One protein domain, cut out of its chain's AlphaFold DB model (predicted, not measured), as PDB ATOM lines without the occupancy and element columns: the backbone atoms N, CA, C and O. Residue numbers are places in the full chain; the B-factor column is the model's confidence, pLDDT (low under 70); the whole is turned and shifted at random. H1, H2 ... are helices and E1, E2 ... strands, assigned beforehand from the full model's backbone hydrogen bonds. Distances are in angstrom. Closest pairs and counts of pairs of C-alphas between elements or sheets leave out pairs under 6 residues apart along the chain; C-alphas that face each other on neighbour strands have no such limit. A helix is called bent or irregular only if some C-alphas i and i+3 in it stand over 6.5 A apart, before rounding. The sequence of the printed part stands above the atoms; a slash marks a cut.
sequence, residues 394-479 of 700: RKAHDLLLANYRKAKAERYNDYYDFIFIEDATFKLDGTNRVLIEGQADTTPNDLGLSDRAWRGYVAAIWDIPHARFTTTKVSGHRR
ATOM      1  N   ARG A 394      -4.954  -0.153  64.228       85.94
ATOM      2  CA  ARG A 394      -4.425   0.628  63.103       85.94
ATOM      3  C   ARG A 394      -5.422   0.768  61.958       85.94
ATOM      4  O   ARG A 394      -5.545   1.834  61.365       85.94
ATOM      5  N   LYS A 395      -6.155  -0.300  61.636       90.25
ATOM      6  CA  LYS A 395      -7.207  -0.229  60.611       90.25
ATOM      7  C   LYS A 395      -8.316   0.740  61.014       90.25
ATOM      8  O   LYS A 395      -8.829   1.440  60.148       90.25
ATOM      9  N   ALA A 396      -8.649   0.816  62.298       87.62
ATOM     10  CA  ALA A 396      -9.574   1.812  62.819       87.62
ATOM     11  C   ALA A 396      -8.970   3.230  62.792       87.62
ATOM     12  O   ALA A 396      -9.680   4.172  62.444       87.62
ATOM     13  N   HIS A 397      -7.661   3.393  63.037       84.12
ATOM     14  CA  HIS A 397      -6.976   4.676  62.827       84.12
ATOM     15  C   HIS A 397      -7.115   5.173  61.383       84.12
ATOM     16  O   HIS A 397      -7.499   6.321  61.152       84.12
ATOM     17  N   ASP A 398      -6.894   4.307  60.393       86.06
ATOM     18  CA  ASP A 398      -7.008   4.683  58.977       86.06
ATOM     19  C   ASP A 398      -8.384   5.310  58.639       86.06
ATOM     20  O   ASP A 398      -8.472   6.178  57.766       86.06
ATOM     21  N   LEU A 399      -9.458   4.920  59.347       86.69
ATOM     22  CA  LEU A 399     -10.809   5.467  59.162       86.69
ATOM     23  C   LEU A 399     -10.943   6.919  59.652       86.69
ATOM     24  O   LEU A 399     -11.594   7.735  58.997       86.69
ATOM     25  N   LEU A 400     -10.320   7.251  60.782       82.06
ATOM     26  CA  LEU A 400     -10.372   8.570  61.426       82.06
ATOM     27  C   LEU A 400      -9.483   9.606  60.712       82.06
ATOM     28  O   LEU A 400      -9.788  10.803  60.696       82.06
ATOM     29  N   LEU A 401      -8.428   9.137  60.041       78.06
ATOM     30  CA  LEU A 401      -7.390   9.966  59.429       78.06
ATOM     31  C   LEU A 401      -7.924  10.965  58.390       78.06
ATOM     32  O   LEU A 401      -7.456  12.100  58.313       78.06
ATOM     33  N   ALA A 402      -8.920  10.580  57.589       79.81
ATOM     34  CA  ALA A 402      -9.493  11.472  56.580       79.81
ATOM     35  C   ALA A 402     -10.222  12.677  57.204       79.81
ATOM     36  O   ALA A 402     -10.109  13.794  56.694       79.81
ATOM     37  N   ASN A 403     -10.943  12.464  58.309       74.50
ATOM     38  CA  ASN A 403     -11.648  13.527  59.030       74.50
ATOM     39  C   ASN A 403     -10.665  14.430  59.779       74.50
ATOM     40  O   ASN A 403     -10.788  15.653  59.722       74.50
ATOM     41  N   TYR A 404      -9.636  13.840  60.387       72.88
ATOM     42  CA  TYR A 404      -8.541  14.582  61.004       72.88
ATOM     43  C   TYR A 404      -7.808  15.493  60.002       72.88
ATOM     44  O   TYR A 404      -7.677  16.697  60.230       72.88
ATOM     45  N   ARG A 405      -7.404  14.958  58.839       71.81
ATOM     46  CA  ARG A 405      -6.706  15.718  57.783       71.81
ATOM     47  C   ARG A 405      -7.528  16.876  57.224       71.81
ATOM     48  O   ARG A 405      -6.968  17.920  56.908       71.81
ATOM     49  N   LYS A 406      -8.851  16.718  57.109       69.25
ATOM     50  CA  LYS A 406      -9.744  17.826  56.726       69.25
ATOM     51  C   LYS A 406      -9.737  18.954  57.762       69.25
ATOM     52  O   LYS A 406      -9.884  20.111  57.384       69.25
ATOM     53  N   ALA A 407      -9.555  18.633  59.043       62.81
ATOM     54  CA  ALA A 407      -9.587  19.595  60.141       62.81
ATOM     55  C   ALA A 407      -8.247  20.330  60.387       62.81
ATOM     56  O   ALA A 407      -8.254  21.381  61.033       62.81
ATOM     57  N   LYS A 408      -7.103  19.835  59.878       61.41
ATOM     58  CA  LYS A 408      -5.776  20.475  60.021       61.41
ATOM     59  C   LYS A 408      -4.983  20.495  58.705       61.41
ATOM     60  O   LYS A 408      -4.483  19.469  58.260       61.41
ATOM     61  N   ALA A 409      -4.808  21.684  58.119       47.72
ATOM     62  CA  ALA A 409      -4.123  21.861  56.833       47.72
ATOM     63  C   ALA A 409      -2.582  22.006  56.903       47.72
ATOM     64  O   ALA A 409      -1.949  21.960  55.851       47.72
ATOM     65  N   GLU A 410      -1.940  22.155  58.075       42.50
ATOM     66  CA  GLU A 410      -0.476  22.354  58.145       42.50
ATOM     67  C   GLU A 410       0.240  21.666  59.331       42.50
ATOM     68  O   GLU A 410      -0.228  21.710  60.468       42.50
ATOM     69  N   ARG A 411       1.445  21.145  59.011       42.97
ATOM     70  CA  ARG A 411       2.534  20.529  59.816       42.97
ATOM     71  C   ARG A 411       2.275  19.157  60.473       42.97
ATOM     72  O   ARG A 411       1.621  19.050  61.501       42.97
ATOM     73  N   TYR A 412       2.908  18.139  59.875       46.69
ATOM     74  CA  TYR A 412       2.877  16.712  60.219       46.69
ATOM     75  C   TYR A 412       4.008  16.292  61.172       46.69
ATOM     76  O   TYR A 412       5.148  16.737  61.014       46.69
ATOM     77  N   ASN A 413       3.702  15.368  62.088       43.50
ATOM     78  CA  ASN A 413       4.669  14.424  62.647       43.50
ATOM     79  C   ASN A 413       4.019  13.031  62.664       43.50
ATOM     80  O   ASN A 413       2.997  12.843  63.315       43.50
ATOM     81  N   ASP A 414       4.610  12.077  61.948       43.91
ATOM     82  CA  ASP A 414       3.988  10.810  61.524       43.91
ATOM     83  C   ASP A 414       3.770   9.775  62.648       43.91
ATOM     84  O   ASP A 414       3.356   8.651  62.376       43.91
ATOM     85  N   TYR A 415       4.075  10.114  63.905       44.59
ATOM     86  CA  TYR A 415       4.168   9.122  64.980       44.59
ATOM     87  C   TYR A 415       2.926   8.985  65.875       44.59
ATOM     88  O   TYR A 415       2.755   7.919  66.460       44.59
ATOM     89  N   TYR A 416       2.044   9.989  65.979       53.28
ATOM     90  CA  TYR A 416       0.874   9.927  66.877       53.28
ATOM     91  C   TYR A 416      -0.260  10.845  66.402       53.28
ATOM     92  O   TYR A 416      -0.351  11.986  66.851       53.28
ATOM     93  N   ASP A 417      -1.127  10.367  65.505       58.84
ATOM     94  CA  ASP A 417      -2.261  11.192  65.071       58.84
ATOM     95  C   ASP A 417      -3.418  11.193  66.083       58.84
ATOM     96  O   ASP A 417      -4.063  12.224  66.198       58.84
ATOM     97  N   PHE A 418      -3.668  10.126  66.857       65.88
ATOM     98  CA  PHE A 418      -4.621  10.113  67.986       65.88
ATOM     99  C   PHE A 418      -4.454   8.848  68.854       65.88
ATOM    100  O   PHE A 418      -3.886   7.848  68.415       65.88
ATOM    101  N   ILE A 419      -4.917   8.911  70.102       69.50
ATOM    102  CA  ILE A 419      -4.956   7.843  71.104       69.50
ATOM    103  C   ILE A 419      -6.424   7.460  71.283       69.50
ATOM    104  O   ILE A 419      -7.244   8.330  71.579       69.50
ATOM    105  N   PHE A 420      -6.763   6.184  71.087       73.81
ATOM    106  CA  PHE A 420      -8.062   5.668  71.514       73.81
ATOM    107  C   PHE A 420      -8.133   5.712  73.037       73.81
ATOM    108  O   PHE A 420      -7.242   5.188  73.697       73.81
ATOM    109  N   ILE A 421      -9.164   6.360  73.563       67.31
ATOM    110  CA  ILE A 421      -9.338   6.573  75.004       67.31
ATOM    111  C   ILE A 421     -10.120   5.417  75.639       67.31
ATOM    112  O   ILE A 421     -10.653   4.571  74.925       67.31
ATOM    113  N   GLU A 422     -10.196   5.399  76.969       53.59
ATOM    114  CA  GLU A 422     -10.683   4.279  77.797       53.59
ATOM    115  C   GLU A 422     -12.082   3.737  77.429       53.59
ATOM    116  O   GLU A 422     -12.353   2.562  77.653       53.59
ATOM    117  N   ASP A 423     -12.932   4.522  76.762       59.91
ATOM    118  CA  ASP A 423     -14.253   4.079  76.280       59.91
ATOM    119  C   ASP A 423     -14.202   3.264  74.964       59.91
ATOM    120  O   ASP A 423     -15.241   2.880  74.418       59.91
ATOM    121  N   ALA A 424     -13.017   3.045  74.383       71.69
ATOM    122  CA  ALA A 424     -12.863   2.330  73.122       71.69
ATOM    123  C   ALA A 424     -12.963   0.810  73.300       71.69
ATOM    124  O   ALA A 424     -12.100   0.162  73.884       71.69
ATOM    125  N   THR A 425     -13.994   0.224  72.704       79.25
ATOM    126  CA  THR A 425     -14.279  -1.207  72.735       79.25
ATOM    127  C   THR A 425     -13.904  -1.885  71.417       79.25
ATOM    128  O   THR A 425     -14.282  -1.458  70.321       79.25
ATOM    129  N   PHE A 426     -13.164  -2.989  71.534       90.00
ATOM    130  CA  PHE A 426     -12.892  -3.936  70.457       90.00
ATOM    131  C   PHE A 426     -13.361  -5.300  70.934       90.00
ATOM    132  O   PHE A 426     -12.795  -5.846  71.876       90.00
ATOM    133  N   LYS A 427     -14.408  -5.836  70.309       86.19
ATOM    134  CA  LYS A 427     -15.044  -7.070  70.768       86.19
ATOM    135  C   LYS A 427     -15.107  -8.106  69.666       86.19
ATOM    136  O   LYS A 427     -15.625  -7.838  68.576       86.19
ATOM    137  N   LEU A 428     -14.605  -9.299  69.956       86.88
ATOM    138  CA  LEU A 428     -14.732 -10.449  69.080       86.88
ATOM    139  C   LEU A 428     -16.167 -10.985  69.146       86.88
ATOM    140  O   LEU A 428     -16.688 -11.309  70.209       86.88
ATOM    141  N   ASP A 429     -16.821 -11.112  67.995       80.75
ATOM    142  CA  ASP A 429     -18.146 -11.725  67.911       80.75
ATOM    143  C   ASP A 429     -18.090 -12.958  67.008       80.75
ATOM    144  O   ASP A 429     -18.195 -12.911  65.772       80.75
ATOM    145  N   GLY A 430     -17.843 -14.087  67.673       79.88
ATOM    146  CA  GLY A 430     -17.593 -15.370  67.036       79.88
ATOM    147  C   GLY A 430     -16.351 -15.340  66.143       79.88
ATOM    148  O   GLY A 430     -15.373 -14.651  66.404       79.88
ATOM    149  N   THR A 431     -16.381 -16.119  65.064       88.88
ATOM    150  CA  THR A 431     -15.259 -16.244  64.116       88.88
ATOM    151  C   THR A 431     -15.388 -15.321  62.903       88.88
ATOM    152  O   THR A 431     -14.578 -15.401  61.982       88.88
ATOM    153  N   ASN A 432     -16.434 -14.488  62.850       84.81
ATOM    154  CA  ASN A 432     -16.830 -13.798  61.621       84.81
ATOM    155  C   ASN A 432     -16.607 -12.290  61.667       84.81
ATOM    156  O   ASN A 432     -16.391 -11.693  60.611       84.81
ATOM    157  N   ARG A 433     -16.663 -11.659  62.845       87.56
ATOM    158  CA  ARG A 433     -16.571 -10.201  62.935       87.56
ATOM    159  C   ARG A 433     -15.914  -9.707  64.219       87.56
ATOM    160  O   ARG A 433     -15.971 -10.374  65.247       87.56
ATOM    161  N   VAL A 434     -15.335  -8.511  64.140       91.00
ATOM    162  CA  VAL A 434     -14.931  -7.706  65.301       91.00
ATOM    163  C   VAL A 434     -15.760  -6.429  65.301       91.00
ATOM    164  O   VAL A 434     -15.820  -5.725  64.287       91.00
ATOM    165  N   LEU A 435     -16.427  -6.166  66.420       79.50
ATOM    166  CA  LEU A 435     -17.168  -4.937  66.671       79.50
ATOM    167  C   LEU A 435     -16.200  -3.900  67.237       79.50
ATOM    168  O   LEU A 435     -15.452  -4.202  68.164       79.50
ATOM    169  N   ILE A 436     -16.201  -2.709  66.649       88.19
ATOM    170  CA  ILE A 436     -15.342  -1.599  67.053       88.19
ATOM    171  C   ILE A 436     -16.231  -0.407  67.343       88.19
ATOM    172  O   ILE A 436     -16.976   0.035  66.468       88.19
ATOM    173  N   GLU A 437     -16.108   0.141  68.537       81.44
ATOM    174  CA  GLU A 437     -16.729   1.398  68.918       81.44
ATOM    175  C   GLU A 437     -15.760   2.139  69.821       81.44
ATOM    176  O   GLU A 437     -15.421   1.636  70.882       81.44
ATOM    177  N   GLY A 438     -15.279   3.308  69.412       77.88
ATOM    178  CA  GLY A 438     -14.309   4.009  70.235       77.88
ATOM    179  C   GLY A 438     -14.111   5.463  69.880       77.88
ATOM    180  O   GLY A 438     -14.173   5.870  68.716       77.88
ATOM    181  N   GLN A 439     -13.852   6.240  70.925       75.31
ATOM    182  CA  GLN A 439     -13.393   7.610  70.814       75.31
ATOM    183  C   GLN A 439     -11.871   7.657  70.736       75.31
ATOM    184  O   GLN A 439     -11.181   6.832  71.332       75.31
ATOM    185  N   ALA A 440     -11.355   8.651  70.026       78.19
ATOM    186  CA  ALA A 440      -9.934   8.918  69.942       78.19
ATOM    187  C   ALA A 440      -9.648  10.417  70.066       78.19
ATOM    188  O   ALA A 440     -10.415  11.228  69.552       78.19
ATOM    189  N   ASP A 441      -8.550  10.784  70.720       72.75
ATOM    190  CA  ASP A 441      -8.119  12.176  70.915       72.75
ATOM    191  C   ASP A 441      -6.633  12.347  70.554       72.75
ATOM    192  O   ASP A 441      -5.841  11.417  70.661       72.75
ATOM    193  N   THR A 442      -6.217  13.539  70.133       69.94
ATOM    194  CA  THR A 442      -4.810  13.887  69.881       69.94
ATOM    195  C   THR A 442      -4.051  14.385  71.120       69.94
ATOM    196  O   THR A 442      -2.888  14.764  70.991       69.94
ATOM    197  N   THR A 443      -4.686  14.475  72.294       57.91
ATOM    198  CA  THR A 443      -4.050  14.946  73.539       57.91
ATOM    199  C   THR A 443      -3.721  13.813  74.519       57.91
ATOM    200  O   THR A 443      -4.624  13.133  74.992       57.91
ATOM    201  N   PRO A 444      -2.447  13.643  74.921       51.56
ATOM    202  CA  PRO A 444      -2.117  13.035  76.204       51.56
ATOM    203  C   PRO A 444      -2.457  14.067  77.290       51.56
ATOM    204  O   PRO A 444      -1.889  15.163  77.290       51.56
ATOM    205  N   ASN A 445      -3.401  13.761  78.179       48.97
ATOM    206  CA  ASN A 445      -3.996  14.721  79.123       48.97
ATOM    207  C   ASN A 445      -3.023  15.355  80.152       48.97
ATOM    208  O   ASN A 445      -3.430  16.255  80.881       48.97
ATOM    209  N   ASP A 446      -1.736  14.998  80.160       40.88
ATOM    210  CA  ASP A 446      -0.789  15.405  81.212       40.88
ATOM    211  C   ASP A 446       0.067  16.648  80.895       40.88
ATOM    212  O   ASP A 446       0.866  17.066  81.731       40.88
ATOM    213  N   LEU A 447      -0.055  17.273  79.717       38.84
ATOM    214  CA  LEU A 447       0.838  18.391  79.350       38.84
ATOM    215  C   LEU A 447       0.199  19.779  79.313       38.84
ATOM    216  O   LEU A 447       0.915  20.741  79.055       38.84
ATOM    217  N   GLY A 448      -1.108  19.930  79.559       42.34
ATOM    218  CA  GLY A 448      -1.747  21.259  79.623       42.34
ATOM    219  C   GLY A 448      -1.547  22.140  78.372       42.34
ATOM    220  O   GLY A 448      -1.744  23.354  78.420       42.34
ATOM    221  N   LEU A 449      -1.145  21.541  77.248       43.62
ATOM    222  CA  LEU A 449      -0.682  22.222  76.043       43.62
ATOM    223  C   LEU A 449      -1.277  21.540  74.802       43.62
ATOM    224  O   LEU A 449      -0.616  20.756  74.137       43.62
ATOM    225  N   SER A 450      -2.525  21.847  74.452       45.12
ATOM    226  CA  SER A 450      -2.786  22.507  73.165       45.12
ATOM    227  C   SER A 450      -4.262  22.885  73.008       45.12
ATOM    228  O   SER A 450      -5.180  22.090  73.163       45.12
ATOM    229  N   ASP A 451      -4.468  24.117  72.578       45.81
ATOM    230  CA  ASP A 451      -5.662  24.736  71.995       45.81
ATOM    231  C   ASP A 451      -6.149  24.073  70.677       45.81
ATOM    232  O   ASP A 451      -6.867  24.686  69.874       45.81
ATOM    233  N   ARG A 452      -5.687  22.847  70.382       51.47
ATOM    234  CA  ARG A 452      -5.776  22.192  69.064       51.47
ATOM    235  C   ARG A 452      -6.022  20.684  69.143       51.47
ATOM    236  O   ARG A 452      -5.742  19.999  68.155       51.47
ATOM    237  N   ALA A 453      -6.511  20.177  70.272       59.09
ATOM    238  CA  ALA A 453      -6.884  18.773  70.404       59.09
ATOM    239  C   ALA A 453      -8.014  18.434  69.417       59.09
ATOM    240  O   ALA A 453      -9.023  19.147  69.369       59.09
ATOM    241  N   TRP A 454      -7.820  17.409  68.588       70.94
ATOM    242  CA  TRP A 454      -8.880  16.853  67.746       70.94
ATOM    243  C   TRP A 454      -9.415  15.590  68.415       70.94
ATOM    244  O   TRP A 454      -8.630  14.764  68.872       70.94
ATOM    245  N   ARG A 455     -10.736  15.453  68.476       73.81
ATOM    246  CA  ARG A 455     -11.420  14.272  68.998       73.81
ATOM    247  C   ARG A 455     -12.261  13.670  67.894       73.81
ATOM    248  O   ARG A 455     -12.965  14.394  67.199       73.81
ATOM    249  N   GLY A 456     -12.203  12.362  67.731       76.31
ATOM    250  CA  GLY A 456     -13.007  11.631  66.769       76.31
ATOM    251  C   GLY A 456     -13.669  10.426  67.393       76.31
ATOM    252  O   GLY A 456     -13.294   9.972  68.470       76.31
ATOM    253  N   TYR A 457     -14.671   9.915  66.699       81.94
ATOM    254  CA  TYR A 457     -15.365   8.701  67.088       81.94
ATOM    255  C   TYR A 457     -15.502   7.793  65.876       81.94
ATOM    256  O   TYR A 457     -15.769   8.256  64.762       81.94
ATOM    257  N   VAL A 458     -15.312   6.495  66.096       82.94
ATOM    258  CA  VAL A 458     -15.500   5.456  65.089       82.94
ATOM    259  C   VAL A 458     -16.395   4.354  65.636       82.94
ATOM    260  O   VAL A 458     -16.155   3.826  66.714       82.94
ATOM    261  N   ALA A 459     -17.397   3.975  64.847       82.50
ATOM    262  CA  ALA A 459     -18.147   2.737  65.006       82.50
ATOM    263  C   ALA A 459     -18.006   1.925  63.717       82.50
ATOM    264  O   ALA A 459     -18.392   2.387  62.638       82.50
ATOM    265  N   ALA A 460     -17.420   0.735  63.793       85.31
ATOM    266  CA  ALA A 460     -17.128  -0.077  62.625       85.31
ATOM    267  C   ALA A 460     -17.253  -1.579  62.892       85.31
ATOM    268  O   ALA A 460     -17.091  -2.055  64.011       85.31
ATOM    269  N   ILE A 461     -17.513  -2.342  61.829       88.75
ATOM    270  CA  ILE A 461     -17.509  -3.807  61.864       88.75
ATOM    271  C   ILE A 461     -16.420  -4.304  60.927       88.75
ATOM    272  O   ILE A 461     -16.491  -4.078  59.714       88.75
ATOM    273  N   TRP A 462     -15.424  -4.982  61.490       94.00
ATOM    274  CA  TRP A 462     -14.408  -5.694  60.726       94.00
ATOM    275  C   TRP A 462     -14.910  -7.096  60.393       94.00
ATOM    276  O   TRP A 462     -15.127  -7.901  61.294       94.00
ATOM    277  N   ASP A 463     -15.076  -7.399  59.110       91.56
ATOM    278  CA  ASP A 463     -15.383  -8.745  58.640       91.56
ATOM    279  C   ASP A 463     -14.093  -9.565  58.555       91.56
ATOM    280  O   ASP A 463     -13.165  -9.248  57.798       91.56
ATOM    281  N   ILE A 464     -14.034 -10.620  59.366       93.00
ATOM    282  CA  ILE A 464     -12.843 -11.450  59.526       93.00
ATOM    283  C   ILE A 464     -12.554 -12.213  58.230       93.00
ATOM    284  O   ILE A 464     -11.460 -12.028  57.696       93.00
ATOM    285  N   PRO A 465     -13.480 -12.993  57.633       90.56
ATOM    286  CA  PRO A 465     -13.168 -13.793  56.446       90.56
ATOM    287  C   PRO A 465     -12.605 -12.974  55.276       90.56
ATOM    288  O   PRO A 465     -11.636 -13.397  54.637       90.56
ATOM    289  N   HIS A 466     -13.153 -11.781  55.027       91.69
ATOM    290  CA  HIS A 466     -12.763 -10.921  53.909       91.69
ATOM    291  C   HIS A 466     -11.710  -9.862  54.279       91.69
ATOM    292  O   HIS A 466     -11.231  -9.170  53.381       91.69
ATOM    293  N   ALA A 467     -11.329  -9.742  55.557       93.12
ATOM    294  CA  ALA A 467     -10.351  -8.779  56.078       93.12
ATOM    295  C   ALA A 467     -10.592  -7.333  55.619       93.12
ATOM    296  O   ALA A 467      -9.701  -6.664  55.083       93.12
ATOM    297  N   ARG A 468     -11.820  -6.854  55.820       91.88
ATOM    298  CA  ARG A 468     -12.222  -5.483  55.490       91.88
ATOM    299  C   ARG A 468     -13.344  -5.006  56.399       91.88
ATOM    300  O   ARG A 468     -14.088  -5.811  56.946       91.88
ATOM    301  N   PHE A 469     -13.524  -3.693  56.476       89.94
ATOM    302  CA  PHE A 469     -14.715  -3.127  57.094       89.94
ATOM    303  C   PHE A 469     -15.945  -3.309  56.202       89.94
ATOM    304  O   PHE A 469     -15.877  -3.087  54.991       89.94
ATOM    305  N   THR A 470     -17.071  -3.694  56.800       78.25
ATOM    306  CA  THR A 470     -18.374  -3.805  56.114       78.25
ATOM    307  C   THR A 470     -19.349  -2.705  56.514       78.25
ATOM    308  O   THR A 470     -20.290  -2.414  55.780       78.25
ATOM    309  N   THR A 471     -19.134  -2.077  57.668       75.56
ATOM    310  CA  THR A 471     -19.927  -0.951  58.173       75.56
ATOM    311  C   THR A 471     -18.987   0.004  58.887       75.56
ATOM    312  O   THR A 471     -18.146  -0.455  59.657       75.56
ATOM    313  N   THR A 472     -19.101   1.304  58.613       82.88
ATOM    314  CA  THR A 472     -18.270   2.352  59.224       82.88
ATOM    315  C   THR A 472     -19.088   3.628  59.425       82.88
ATOM    316  O   THR A 472     -19.651   4.146  58.460       82.88
ATOM    317  N   LYS A 473     -19.095   4.171  60.644       77.38
ATOM    318  CA  LYS A 473     -19.506   5.539  60.979       77.38
ATOM    319  C   LYS A 473     -18.304   6.229  61.629       77.38
ATOM    320  O   LYS A 473     -17.717   5.667  62.546       77.38
ATOM    321  N   VAL A 474     -17.916   7.403  61.127       79.62
ATOM    322  CA  VAL A 474     -16.724   8.135  61.589       79.62
ATOM    323  C   VAL A 474     -17.033   9.628  61.694       79.62
ATOM    324  O   VAL A 474     -17.481  10.214  60.707       79.62
ATOM    325  N   SER A 475     -16.739  10.253  62.835       74.88
ATOM    326  CA  SER A 475     -16.867  11.704  63.077       74.88
ATOM    327  C   SER A 475     -15.576  12.300  63.672       74.88
ATOM    328  O   SER A 475     -14.695  11.550  64.096       74.88
ATOM    329  N   GLY A 476     -15.411  13.634  63.650       66.75
ATOM    330  CA  GLY A 476     -14.220  14.304  64.194       66.75
ATOM    331  C   GLY A 476     -14.337  15.824  64.365       66.75
ATOM    332  O   GLY A 476     -14.726  16.498  63.414       66.75
ATOM    333  N   HIS A 477     -13.942  16.363  65.529       57.66
ATOM    334  CA  HIS A 477     -14.142  17.763  65.954       57.66
ATOM    335  C   HIS A 477     -12.960  18.318  66.780       57.66
ATOM    336  O   HIS A 477     -12.082  17.572  67.212       57.66
ATOM    337  N   ARG A 478     -12.886  19.645  66.965       50.50
ATOM    338  CA  ARG A 478     -11.773  20.344  67.646       50.50
ATOM    339  C   ARG A 478     -12.237  20.907  68.988       50.50
ATOM    340  O   ARG A 478     -13.066  21.806  68.996       50.50
ATOM    341  N   ARG A 479     -11.579  20.533  70.087       42.34
ATOM    342  CA  ARG A 479     -11.875  21.088  71.416       42.34
ATOM    343  C   ARG A 479     -11.415  22.552  71.512       42.34
ATOM    344  O   ARG A 479     -10.231  22.846  71.314       42.34
TER     345      ARG A 479
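This is residues 394 to 479 of the 700 residues of an uncharacterized protein of Verrucomicrobia bacterium (UniProt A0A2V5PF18). One twisted sheet of four antiparallel strands is a wall, with helix H1 packed over one face, near E4 and E3, and the other face bare. The order E1, E2, E3, E4 is a meander, each strand the antiparallel neighbour of the one before. The printed part has 86 residues, mixed in class, H1 coming before the strands. It is elongated, spanning 43 by 25 by 20 A, and only just compact, close to loose, with a radius of gyration of the C-alphas of 14.0 A.

E1 is residues 425 to 429, 12.2 A; E2 433 to 441, 25.2 A; E3 454 to 463, 27.9 A; E4 468 to 478, 28.5 A, ending at C-alpha 478 (-11.773, 20.344, 67.646). H1, residues 394 to 407, 19.9 A, begins at C-alpha 394 (-4.425, 0.628, 63.103).

N 427 and O 435 of hairpin E1 and E2 are within hydrogen-bond range at 2.9 A, N 436 and O 460 of hairpin E2 and E3 at 2.9 A, and N 459 and O 473 of hairpin E3 and E4 at 2.9 A. E4 bends by 79 degrees at residue 471. H1 is on the sheet; its closest C-alphas to E4 are Asn 403 and Gly 476, 5.8 A. H1 is only just irregular, C-alphas 399 and 402 being 6.7 A apart; 6 of 10 O i to N i+4 pairs are within range.

The C-alphas farthest apart, of Gly 448 and Pro 465, are 43.5 A apart. The printed part has no cut. The links H1 to E1 and E2 to E3 are long; residues 409 to 415 stand free. Mean pLDDT of the printed part is 71.2, with residues 406 to 419, 421 to 423, 442 to 453 and 476 to 479 under 70.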